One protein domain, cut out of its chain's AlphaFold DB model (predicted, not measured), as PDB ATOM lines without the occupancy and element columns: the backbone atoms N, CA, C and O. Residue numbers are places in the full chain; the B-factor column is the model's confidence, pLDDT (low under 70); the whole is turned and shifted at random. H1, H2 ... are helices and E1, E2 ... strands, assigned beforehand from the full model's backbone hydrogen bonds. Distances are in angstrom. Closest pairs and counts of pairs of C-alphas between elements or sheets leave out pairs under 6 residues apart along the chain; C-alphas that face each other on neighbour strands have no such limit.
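What this domain is: This is residues 53 to 124 of the 152 residues of an uncharacterized protein of Tribolium castaneum (UniProt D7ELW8). One twisted sheet of four antiparallel strands has two helices over one of its faces, H1 slanting across the strands and H3 running along them, while the other face has no named helix. The small helix H2 follows H1 and lies off the sheet. The printed part has 72 residues, with three named helices and four named strands in the order E1, H1, H2, E2, E3, H3, E4; the sheet order is E2, E3, E1, E4, and the class is mixed, helices and strands. It is compact, with a radius of gyration of the C-alphas of 11.0 A, and spans 31 by 22 by 20 A.

Where its parts are: E1, residues 53 to 58, begins at C-alpha 53 (-33.731, 33.136, -44.932) and is 16.5 A long. H1, residues 65 to 75, is 15.3 A long and begins at C-alpha 65 (-19.801, 25.155, -40.133). H2, residues 78 to 81, is 5.8 A long. E2, residues 85 to 91, is 16.8 A long, and E3, residues 94 to 99, is 16.1 A long. H3, residues 102 to 115, is 20.0 A long. E4, residues 120 to 123, is 9.8 A long and ends at C-alpha 123 (-33.737, 32.517, -36.182).

How they stand to each other: The sheet is strongly twisted, but only just, with C-alphas up to 4.2 A off its best plane. E1 is antiparallel to E4 at 152 degrees, with N 55 and O 123 2.8 A apart, and to E3 at 160 degrees, with N 54 and O 97 2.8 A apart. E2 and E3 form a hairpin at 159 degrees, with N 89 and O 96 2.8 A apart; these N and O pairs are within hydrogen-bond range. H1 and H3 on one face of the sheet make two layers, helices over strands. H1 lies over E3 at a height over the sheet of 9.0 A, slantwise to the strands, at 47 degrees to E3 on the local plane; it is only just not over E2 and E1, with 2 C-alphas falling on each. Its closest C-alphas to E3 are those of Ser 65 and Gly 94, 5.4 A apart. H3 lies over E3 and E1 at a height over the sheet of 8.5 A, along the strands, at 2 degrees to E1 on the local plane; it is only just not over E4, with 2 C-alphas falling on it. The closest C-alphas of H3 and E4 are those of Lys 109 and Ala 122, 6.2 A apart. H1 and H3 are close but not clearly touching, about perpendicular at 90 degrees; their closest C-alphas, of Met 75 and Lys 115, are 7.6 A apart. H2 is not on the sheet, and it and H1 meet only through their link. In H1 and H3 every O i to N i+4 pair is within hydrogen-bond range; H2 is too short for such a pair.

The domain as a whole: The two C-alphas farthest apart, of Asn 62 and Lys 82, are 31.4 A apart. The printed part has no cut and no long link. The mean pLDDT of the printed part is 78.8, and residues 61 to 62, 76 to 81 and 116 to 118 are under 70.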
ATOM      1  N   VAL A  53     -34.999  33.631 -45.456       82.75
ATOM      2  CA  VAL A  53     -33.731  33.136 -44.932       82.75
ATOM      3  C   VAL A  53     -33.924  32.598 -43.523       82.75
ATOM      4  O   VAL A  53     -34.481  33.270 -42.657       82.75
ATOM      5  N   LEU A  54     -33.392  31.407 -43.272       85.75
ATOM      6  CA  LEU A  54     -33.274  30.830 -41.941       85.75
ATOM      7  C   LEU A  54     -31.810  30.851 -41.501       85.75
ATOM      8  O   LEU A  54     -30.926  30.376 -42.213       85.75
ATOM      9  N   ILE A  55     -31.548  31.390 -40.317       86.06
ATOM     10  CA  ILE A  55     -30.236  31.371 -39.678       86.06
ATOM     11  C   ILE A  55     -30.243  30.264 -38.632       86.06
ATOM     12  O   ILE A  55     -31.034  30.294 -37.693       86.06
ATOM     13  N   LEU A  56     -29.327  29.317 -38.784       85.69
ATOM     14  CA  LEU A  56     -29.102  28.216 -37.863       85.69
ATOM     15  C   LEU A  56     -27.762  28.410 -37.173       85.69
ATOM     16  O   LEU A  56     -26.724  28.425 -37.829       85.69
ATOM     17  N   LYS A  57     -27.766  28.558 -35.851       84.75
ATOM     18  CA  LYS A  57     -26.534  28.640 -35.057       84.75
ATOM     19  C   LYS A  57     -26.454  27.481 -34.088       84.75
ATOM     20  O   LYS A  57     -27.430  27.171 -33.414       84.75
ATOM     21  N   SER A  58     -25.285  26.863 -34.015       82.44
ATOM     22  CA  SER A  58     -24.987  25.873 -32.984       82.44
ATOM     23  C   SER A  58     -24.869  26.566 -31.624       82.44
ATOM     24  O   SER A  58     -24.320  27.666 -31.547       82.44
ATOM     25  N   SER A  59     -25.358  25.925 -30.563       77.19
ATOM     26  CA  SER A  59     -25.113  26.360 -29.181       77.19
ATOM     27  C   SER A  59     -23.618  26.285 -28.841       77.19
ATOM     28  O   SER A  59     -23.070  27.168 -28.185       77.19
ATOM     29  N   ASP A  60     -22.929  25.275 -29.378       75.62
ATOM     30  CA  ASP A  60     -21.483  25.129 -29.237       75.62
ATOM     31  C   ASP A  60     -20.764  25.981 -30.284       75.62
ATOM     32  O   ASP A  60     -20.805  25.676 -31.483       75.62
ATOM     33  N   GLN A  61     -20.070  27.030 -29.836       68.44
ATOM     34  CA  GLN A  61     -19.352  27.950 -30.726       68.44
ATOM     35  C   GLN A  61     -18.123  27.322 -31.406       68.44
ATOM     36  O   GLN A  61     -17.679  27.836 -32.432       68.44
ATOM     37  N   ASN A  62     -17.622  26.194 -30.890       68.12
ATOM     38  CA  ASN A  62     -16.450  25.480 -31.414       68.12
ATOM     39  C   ASN A  62     -16.763  24.510 -32.568       68.12
ATOM     40  O   ASN A  62     -15.844  23.925 -33.138       68.12
ATOM     41  N   LYS A  63     -18.039  24.311 -32.930       70.25
ATOM     42  CA  LYS A  63     -18.403  23.411 -34.036       70.25
ATOM     43  C   LYS A  63     -18.135  24.065 -35.392       70.25
ATOM     44  O   LYS A  63     -18.520  25.208 -35.643       70.25
ATOM     45  N   ASN A  64     -17.501  23.306 -36.287       76.56
ATOM     46  CA  ASN A  64     -17.194  23.744 -37.646       76.56
ATOM     47  C   ASN A  64     -18.487  23.839 -38.485       76.56
ATOM     48  O   ASN A  64     -19.329  22.937 -38.451       76.56
ATOM     49  N   SER A  65     -18.635  24.908 -39.273       76.19
ATOM     50  CA  SER A  65     -19.801  25.155 -40.133       76.19
ATOM     51  C   SER A  65     -20.076  24.025 -41.131       76.19
ATOM     52  O   SER A  65     -21.237  23.736 -41.413       76.19
ATOM     53  N   ALA A  66     -19.039  23.328 -41.610       79.94
ATOM     54  CA  ALA A  66     -19.191  22.189 -42.519       79.94
ATOM     55  C   ALA A  66     -19.807  20.951 -41.838       79.94
ATOM     56  O   ALA A  66     -20.571  20.207 -42.453       79.94
ATOM     57  N   GLN A  67     -19.505  20.725 -40.554       79.19
ATOM     58  CA  GLN A  67     -20.120  19.641 -39.777       79.19
ATOM     59  C   GLN A  67     -21.586  19.953 -39.470       79.19
ATOM     60  O   GLN A  67     -22.435  19.067 -39.542       79.19
ATOM     61  N   ILE A  68     -21.888  21.222 -39.185       79.50
ATOM     62  CA  ILE A  68     -23.256  21.704 -38.967       79.50
ATOM     63  C   ILE A  68     -24.103  21.486 -40.227       79.50
ATOM     64  O   ILE A  68     -25.205  20.957 -40.129       79.50
ATOM     65  N   GLU A  69     -23.577  21.806 -41.411       82.44
ATOM     66  CA  GLU A  69     -24.272  21.561 -42.679       82.44
ATOM     67  C   GLU A  69     -24.558  20.076 -42.922       82.44
ATOM     68  O   GLU A  69     -25.691  19.725 -43.246       82.44
ATOM     69  N   LYS A  70     -23.566  19.196 -42.724       82.56
ATOM     70  CA  LYS A  70     -23.763  17.743 -42.866       82.56
ATOM     71  C   LYS A  70     -24.822  17.219 -41.899       82.56
ATOM     72  O   LYS A  70     -25.699  16.470 -42.314       82.56
ATOM     73  N   ASN A  71     -24.782  17.645 -40.638       80.12
ATOM     74  CA  ASN A  71     -25.780  17.243 -39.647       80.12
ATOM     75  C   ASN A  71     -27.185  17.722 -40.024       80.12
ATOM     76  O   ASN A  71     -28.128  16.942 -39.952       80.12
ATOM     77  N   ILE A  72     -27.329  18.971 -40.477       79.38
ATOM     78  CA  ILE A  72     -28.627  19.512 -40.903       79.38
ATOM     79  C   ILE A  72     -29.152  18.766 -42.132       79.38
ATOM     80  O   ILE A  72     -30.323  18.397 -42.138       79.38
ATOM     81  N   LYS A  73     -28.305  18.486 -43.131       80.94
ATOM     82  CA  LYS A  73     -28.674  17.679 -44.307       80.94
ATOM     83  C   LYS A  73     -29.097  16.261 -43.923       80.94
ATOM     84  O   LYS A  73     -30.090  15.767 -44.431       80.94
ATOM     85  N   ASN A  74     -28.410  15.635 -42.969       79.88
ATOM     86  CA  ASN A  74     -28.789  14.311 -42.471       79.88
ATOM     87  C   ASN A  74     -30.108  14.333 -41.672       79.88
ATOM     88  O   ASN A  74     -30.838  13.347 -41.654       79.88
ATOM     89  N   MET A  75     -30.427  15.440 -40.992       73.25
ATOM     90  CA  MET A  75     -31.684  15.597 -40.241       73.25
ATOM     91  C   MET A  75     -32.875  15.987 -41.131       73.25
ATOM     92  O   MET A  75     -34.025  15.655 -40.805       73.25
ATOM     93  N   CYS A  76     -32.600  16.707 -42.220       69.31
ATOM     94  CA  CYS A  76     -33.560  17.204 -43.197       69.31
ATOM     95  C   CYS A  76     -33.361  16.500 -44.542       69.31
ATOM     96  O   CYS A  76     -32.610  16.977 -45.387       69.31
ATOM     97  N   ASN A  77     -34.107  15.425 -44.785       68.31
ATOM     98  CA  ASN A  77     -34.291  14.944 -46.149       68.31
ATOM     99  C   ASN A  77     -35.165  15.948 -46.911       68.31
ATOM    100  O   ASN A  77     -36.364  16.073 -46.653       68.31
ATOM    101  N   GLU A  78     -34.561  16.676 -47.848       64.50
ATOM    102  CA  GLU A  78     -35.222  17.708 -48.662       64.50
ATOM    103  C   GLU A  78     -36.430  17.145 -49.439       64.50
ATOM    104  O   GLU A  78     -37.468  17.807 -49.558       64.50
ATOM    105  N   SER A  79     -36.323  15.888 -49.884       62.50
ATOM    106  CA  SER A  79     -37.333  15.166 -50.668       62.50
ATOM    107  C   SER A  79     -38.593  14.810 -49.875       62.50
ATOM    108  O   SER A  79     -39.697  14.911 -50.410       62.50
ATOM    109  N   ASP A  80     -38.449  14.451 -48.598       63.44
ATOM    110  CA  ASP A  80     -39.569  13.973 -47.772       63.44
ATOM    111  C   ASP A  80     -40.503  15.123 -47.357       63.44
ATOM    112  O   ASP A  80     -41.704  14.937 -47.163       63.44
ATOM    113  N   LEU A  81     -39.961  16.341 -47.247       65.50
ATOM    114  CA  LEU A  81     -40.666  17.507 -46.704       65.50
ATOM    115  C   LEU A  81     -41.069  18.538 -47.769       65.50
ATOM    116  O   LEU A  81     -41.703  19.546 -47.434       65.50
ATOM    117  N   LYS A  82     -40.719  18.296 -49.043       72.44
ATOM    118  CA  LYS A  82     -40.899  19.243 -50.162       72.44
ATOM    119  C   LYS A  82     -40.350  20.640 -49.823       72.44
ATOM    120  O   LYS A  82     -41.004  21.653 -50.075       72.44
ATOM    121  N   ILE A  83     -39.174  20.698 -49.194       76.62
ATOM    122  CA  ILE A  83     -38.527  21.959 -48.806       76.62
ATOM    123  C   ILE A  83     -37.638  22.410 -49.961       76.62
ATOM    124  O   ILE A  83     -36.631  21.785 -50.266       76.62
ATOM    125  N   ASN A  84     -37.996  23.533 -50.582       77.38
ATOM    126  CA  ASN A  84     -37.197  24.118 -51.658       77.38
ATOM    127  C   ASN A  84     -36.153  25.091 -51.093       77.38
ATOM    128  O   ASN A  84     -36.500  26.207 -50.684       77.38
ATOM    129  N   VAL A  85     -34.883  24.682 -51.116       80.56
ATOM    130  CA  VAL A  85     -33.721  25.498 -50.735       80.56
ATOM    131  C   VAL A  85     -33.047  26.038 -51.998       80.56
ATOM    132  O   VAL A  85     -32.773  25.293 -52.931       80.56
ATOM    133  N   ASN A  86     -32.799  27.345 -52.047       80.69
ATOM    134  CA  ASN A  86     -32.143  28.012 -53.176       80.69
ATOM    135  C   ASN A  86     -30.612  28.065 -53.006       80.69
ATOM    136  O   ASN A  86     -29.871  28.217 -53.970       80.69
ATOM    137  N   GLY A  87     -30.132  27.959 -51.765       79.94
ATOM    138  CA  GLY A  87     -28.711  27.874 -51.448       79.94
ATOM    139  C   GLY A  87     -28.436  27.985 -49.953       79.94
ATOM    140  O   GLY A  87     -29.290  28.416 -49.174       79.94
ATOM    141  N   THR A  88     -27.221  27.622 -49.552       85.94
ATOM    142  CA  THR A  88     -26.752  27.712 -48.165       85.94
ATOM    143  C   THR A  88     -25.436  28.474 -48.089       85.94
ATOM    144  O   THR A  88     -24.591  28.355 -48.972       85.94
ATOM    145  N   LYS A  89     -25.238  29.254 -47.028       86.06
ATOM    146  CA  LYS A  89     -24.013  30.023 -46.782       86.06
ATOM    147  C   LYS A  89     -23.506  29.761 -45.371       86.06
ATOM    148  O   LYS A  89     -24.266  29.850 -44.411       86.06
ATOM    149  N   HIS A  90     -22.216  29.479 -45.225       85.50
ATOM    150  CA  HIS A  90     -21.600  29.317 -43.908       85.50
ATOM    151  C   HIS A  90     -21.470  30.659 -43.190       85.50
ATOM    152  O   HIS A  90     -21.130  31.680 -43.791       85.50
ATOM    153  N   ILE A  91     -21.731  30.646 -41.886       83.94
ATOM    154  CA  ILE A  91     -21.538  31.784 -40.985       83.94
ATOM    155  C   ILE A  91     -20.743  31.321 -39.760       83.94
ATOM    156  O   ILE A  91     -20.596  30.122 -39.519       83.94
ATOM    157  N   LYS A  92     -20.234  32.266 -38.960       81.56
ATOM    158  CA  LYS A  92     -19.515  31.937 -37.722       81.56
ATOM    159  C   LYS A  92     -20.403  31.075 -36.815       81.56
ATOM    160  O   LYS A  92     -21.471  31.526 -36.397       81.56
ATOM    161  N   SER A  93     -19.955  29.845 -36.558       80.06
ATOM    162  CA  SER A  93     -20.646  28.841 -35.735       80.06
ATOM    163  C   SER A  93     -22.083  28.534 -36.200       80.06
ATOM    164  O   SER A  93     -22.972  28.274 -35.385       80.06
ATOM    165  N   GLY A  94     -22.340  28.576 -37.514       83.25
ATOM    166  CA  GLY A  94     -23.678  28.327 -38.042       83.25
ATOM    167  C   GLY A  94     -23.789  28.210 -39.561       83.25
ATOM    168  O   GLY A  94     -22.803  28.236 -40.302       83.25
ATOM    169  N   LEU A  95     -25.034  28.116 -40.017       86.81
ATOM    170  CA  LEU A  95     -25.436  28.000 -41.409       86.81
ATOM    171  C   LEU A  95     -26.597  28.955 -41.700       86.81
ATOM    172  O   LEU A  95     -27.545  29.061 -40.926       86.81
ATOM    173  N   LEU A  96     -26.534  29.645 -42.830       87.12
ATOM    174  CA  LEU A  96     -27.617  30.448 -43.377       87.12
ATOM    175  C   LEU A  96     -28.243  29.673 -44.535       87.12
ATOM    176  O   LEU A  96     -27.541  29.289 -45.465       87.12
ATOM    177  N   ILE A  97     -29.550  29.451 -44.485       87.00
ATOM    178  CA  ILE A  97     -30.298  28.705 -45.494       87.00
ATOM    179  C   ILE A  97     -31.258  29.665 -46.180       87.00
ATOM    180  O   ILE A  97     -32.109  30.268 -45.532       87.00
ATOM    181  N   ASN A  98     -31.119  29.807 -47.493       87.06
ATOM    182  CA  ASN A  98     -32.029  30.593 -48.307       87.06
ATOM    183  C   ASN A  98     -33.139  29.683 -48.845       87.06
ATOM    184  O   ASN A  98     -32.875  28.806 -49.669       87.06
ATOM    185  N   CYS A  99     -34.367  29.874 -48.377       83.88
ATOM    186  CA  CYS A  99     -35.531  29.135 -48.847       83.88
ATOM    187  C   CYS A  99     -36.179  29.865 -50.027       83.88
ATOM    188  O   CYS A  99     -36.230  31.092 -50.072       83.88
ATOM    189  N   LYS A 100     -36.713  29.103 -50.985       81.62
ATOM    190  CA  LYS A 100     -37.417  29.673 -52.143       81.62
ATOM    191  C   LYS A 100     -38.780  30.265 -51.763       81.62
ATOM    192  O   LYS A 100     -39.196  31.251 -52.360       81.62
ATOM    193  N   ASN A 101     -39.448  29.655 -50.780       83.12
ATOM    194  CA  ASN A 101     -40.807  29.987 -50.352       83.12
ATOM    195  C   ASN A 101     -40.893  30.093 -48.820       83.12
ATOM    196  O   ASN A 101     -40.247  29.324 -48.099       83.12
ATOM    197  N   LYS A 102     -41.806  30.937 -48.335       81.19
ATOM    198  CA  LYS A 102     -42.094  31.137 -46.906       81.19
ATOM    199  C   LYS A 102     -42.598  29.877 -46.194       81.19
ATOM    200  O   LYS A 102     -42.266  29.642 -45.035       81.19
ATOM    201  N   GLU A 103     -43.359  29.036 -46.892       83.25
ATOM    202  CA  GLU A 103     -43.827  27.745 -46.365       83.25
ATOM    203  C   GLU A 103     -42.666  26.788 -46.076       83.25
ATOM    204  O   GLU A 103     -42.638  26.144 -45.027       83.25
ATOM    205  N   SER A 104     -41.683  26.731 -46.981       81.06
ATOM    206  CA  SER A 104     -40.468  25.928 -46.814       81.06
ATOM    207  C   SER A 104     -39.675  26.386 -45.591       81.06
ATOM    208  O   SER A 104     -39.193  25.554 -44.828       81.06
ATOM    209  N   LEU A 105     -39.594  27.703 -45.369       84.06
ATOM    210  CA  LEU A 105     -38.939  28.277 -44.197       84.06
ATOM    211  C   LEU A 105     -39.656  27.897 -42.897       84.06
ATOM    212  O   LEU A 105     -38.987  27.533 -41.932       84.06
ATOM    213  N   SER A 106     -40.992  27.964 -42.860       84.50
ATOM    214  CA  SER A 106     -41.762  27.596 -41.662       84.50
ATOM    215  C   SER A 106     -41.548  26.128 -41.308       84.50
ATOM    216  O   SER A 106     -41.150  25.823 -40.191       84.50
ATOM    217  N   LYS A 107     -41.692  25.230 -42.290       85.00
ATOM    218  CA  LYS A 107     -41.482  23.788 -42.097       85.00
ATOM    219  C   LYS A 107     -40.068  23.467 -41.619       85.00
ATOM    220  O   LYS A 107     -39.887  22.633 -40.737       85.00
ATOM    221  N   LEU A 108     -39.065  24.140 -42.188       82.81
ATOM    222  CA  LEU A 108     -37.669  23.954 -41.799       82.81
ATOM    223  C   LEU A 108     -37.413  24.448 -40.370       82.81
ATOM    224  O   LEU A 108     -36.719  23.779 -39.608       82.81
ATOM    225  N   LYS A 109     -37.994  25.591 -39.990       85.38
ATOM    226  CA  LYS A 109     -37.926  26.108 -38.620       85.38
ATOM    227  C   LYS A 109     -38.553  25.121 -37.636       85.38
ATOM    228  O   LYS A 109     -37.906  24.775 -36.654       85.38
ATOM    229  N   ASP A 110     -39.758  24.642 -37.929       85.25
ATOM    230  CA  ASP A 110     -40.494  23.722 -37.059       85.25
ATOM    231  C   ASP A 110     -39.743  22.396 -36.887       85.25
ATOM    232  O   ASP A 110     -39.619  21.896 -35.772       85.25
ATOM    233  N   LEU A 111     -39.148  21.871 -37.963       80.62
ATOM    234  CA  LEU A 111     -38.350  20.646 -37.916       80.62
ATOM    235  C   LEU A 111     -37.070  20.818 -37.103       80.62
ATOM    236  O   LEU A 111     -36.728  19.955 -36.296       80.62
ATOM    237  N   VAL A 112     -36.348  21.922 -37.293       81.75
ATOM    238  CA  VAL A 112     -35.154  22.191 -36.487       81.75
ATOM    239  C   VAL A 112     -35.535  22.372 -35.020       81.75
ATOM    240  O   VAL A 112     -34.827  21.877 -34.150       81.75
ATOM    241  N   SER A 113     -36.665  23.011 -34.725       79.94
ATOM    242  CA  SER A 113     -37.170  23.123 -33.358       79.94
ATOM    243  C   SER A 113     -37.590  21.772 -32.767       79.94
ATOM    244  O   SER A 113     -37.355  21.549 -31.583       79.94
ATOM    245  N   SER A 114     -38.158  20.859 -33.563       77.88
ATOM    246  CA  SER A 114     -38.663  19.567 -33.083       77.88
ATOM    247  C   SER A 114     -37.592  18.478 -32.981       77.88
ATOM    248  O   SER A 114     -37.602  17.696 -32.037       77.88
ATOM    249  N   LYS A 115     -36.666  18.396 -33.946       73.06
ATOM    250  CA  LYS A 115     -35.593  17.384 -33.980       73.06
ATOM    251  C   LYS A 115     -34.276  17.889 -33.392       73.06
ATOM    252  O   LYS A 115     -33.429  17.087 -33.013       73.06
ATOM    253  N   GLY A 116     -34.065  19.206 -33.362       64.25
ATOM    254  CA  GLY A 116     -32.780  19.836 -33.050       64.25
ATOM    255  C   GLY A 116     -32.363  19.826 -31.584       64.25
ATOM    256  O   GLY A 116     -31.297  20.373 -31.303       64.25
ATOM    257  N   ASN A 117     -33.167  19.244 -30.678       57.56
ATOM    258  CA  ASN A 117     -32.893  19.037 -29.248       57.56
ATOM    259  C   ASN A 117     -31.862  20.024 -28.678       57.56
ATOM    260  O   ASN A 117     -30.697  19.676 -28.490       57.56
ATOM    261  N   SER A 118     -32.273  21.278 -28.447       62.47
ATOM    262  CA  SER A 118     -31.498  22.372 -27.813       62.47
ATOM    263  C   SER A 118     -30.128  22.742 -28.420       62.47
ATOM    264  O   SER A 118     -29.536  23.744 -28.032       62.47
ATOM    265  N   SER A 119     -29.622  21.985 -29.395       72.19
ATOM    266  CA  SER A 119     -28.257  22.109 -29.916       72.19
ATOM    267  C   SER A 119     -28.136  23.201 -30.972       72.19
ATOM    268  O   SER A 119     -27.041  23.716 -31.211       72.19
ATOM    269  N   TYR A 120     -29.255  23.558 -31.604       77.00
ATOM    270  CA  TYR A 120     -29.318  24.535 -32.681       77.00
ATOM    271  C   TYR A 120     -30.411  25.567 -32.418       77.00
ATOM    272  O   TYR A 120     -31.540  25.235 -32.063       77.00
ATOM    273  N   THR A 121     -30.077  26.835 -32.635       81.50
ATOM    274  CA  THR A 121     -31.005  27.963 -32.565       81.50
ATOM    275  C   THR A 121     -31.384  28.386 -33.980       81.50
ATOM    276  O   THR A 121     -30.517  28.700 -34.799       81.50
ATOM    277  N   ALA A 122     -32.685  28.363 -34.269       83.44
ATOM    278  CA  ALA A 122     -33.251  28.764 -35.550       83.44
ATOM    279  C   ALA A 122     -33.852  30.168 -35.438       83.44
ATOM    280  O   ALA A 122     -34.796  30.393 -34.681       83.44
ATOM    281  N   SER A 123     -33.302  31.121 -36.187       83.50
ATOM    282  CA  SER A 123     -33.737  32.517 -36.182       83.50
ATOM    283  C   SER A 123     -34.003  33.014 -37.597       83.50
ATOM    284  O   SER A 123     -33.259  32.713 -38.528       83.50
ATOM    285  N   VAL A 124     -35.076  33.785 -37.753       84.50
ATOM    286  CA  VAL A 124     -35.429  34.446 -39.011       84.50
ATOM    287  C   VAL A 124     -35.007  35.909 -38.883       84.50
ATOM    288  O   VAL A 124     -35.434  36.567 -37.931       84.50
TER     289      VAL A 124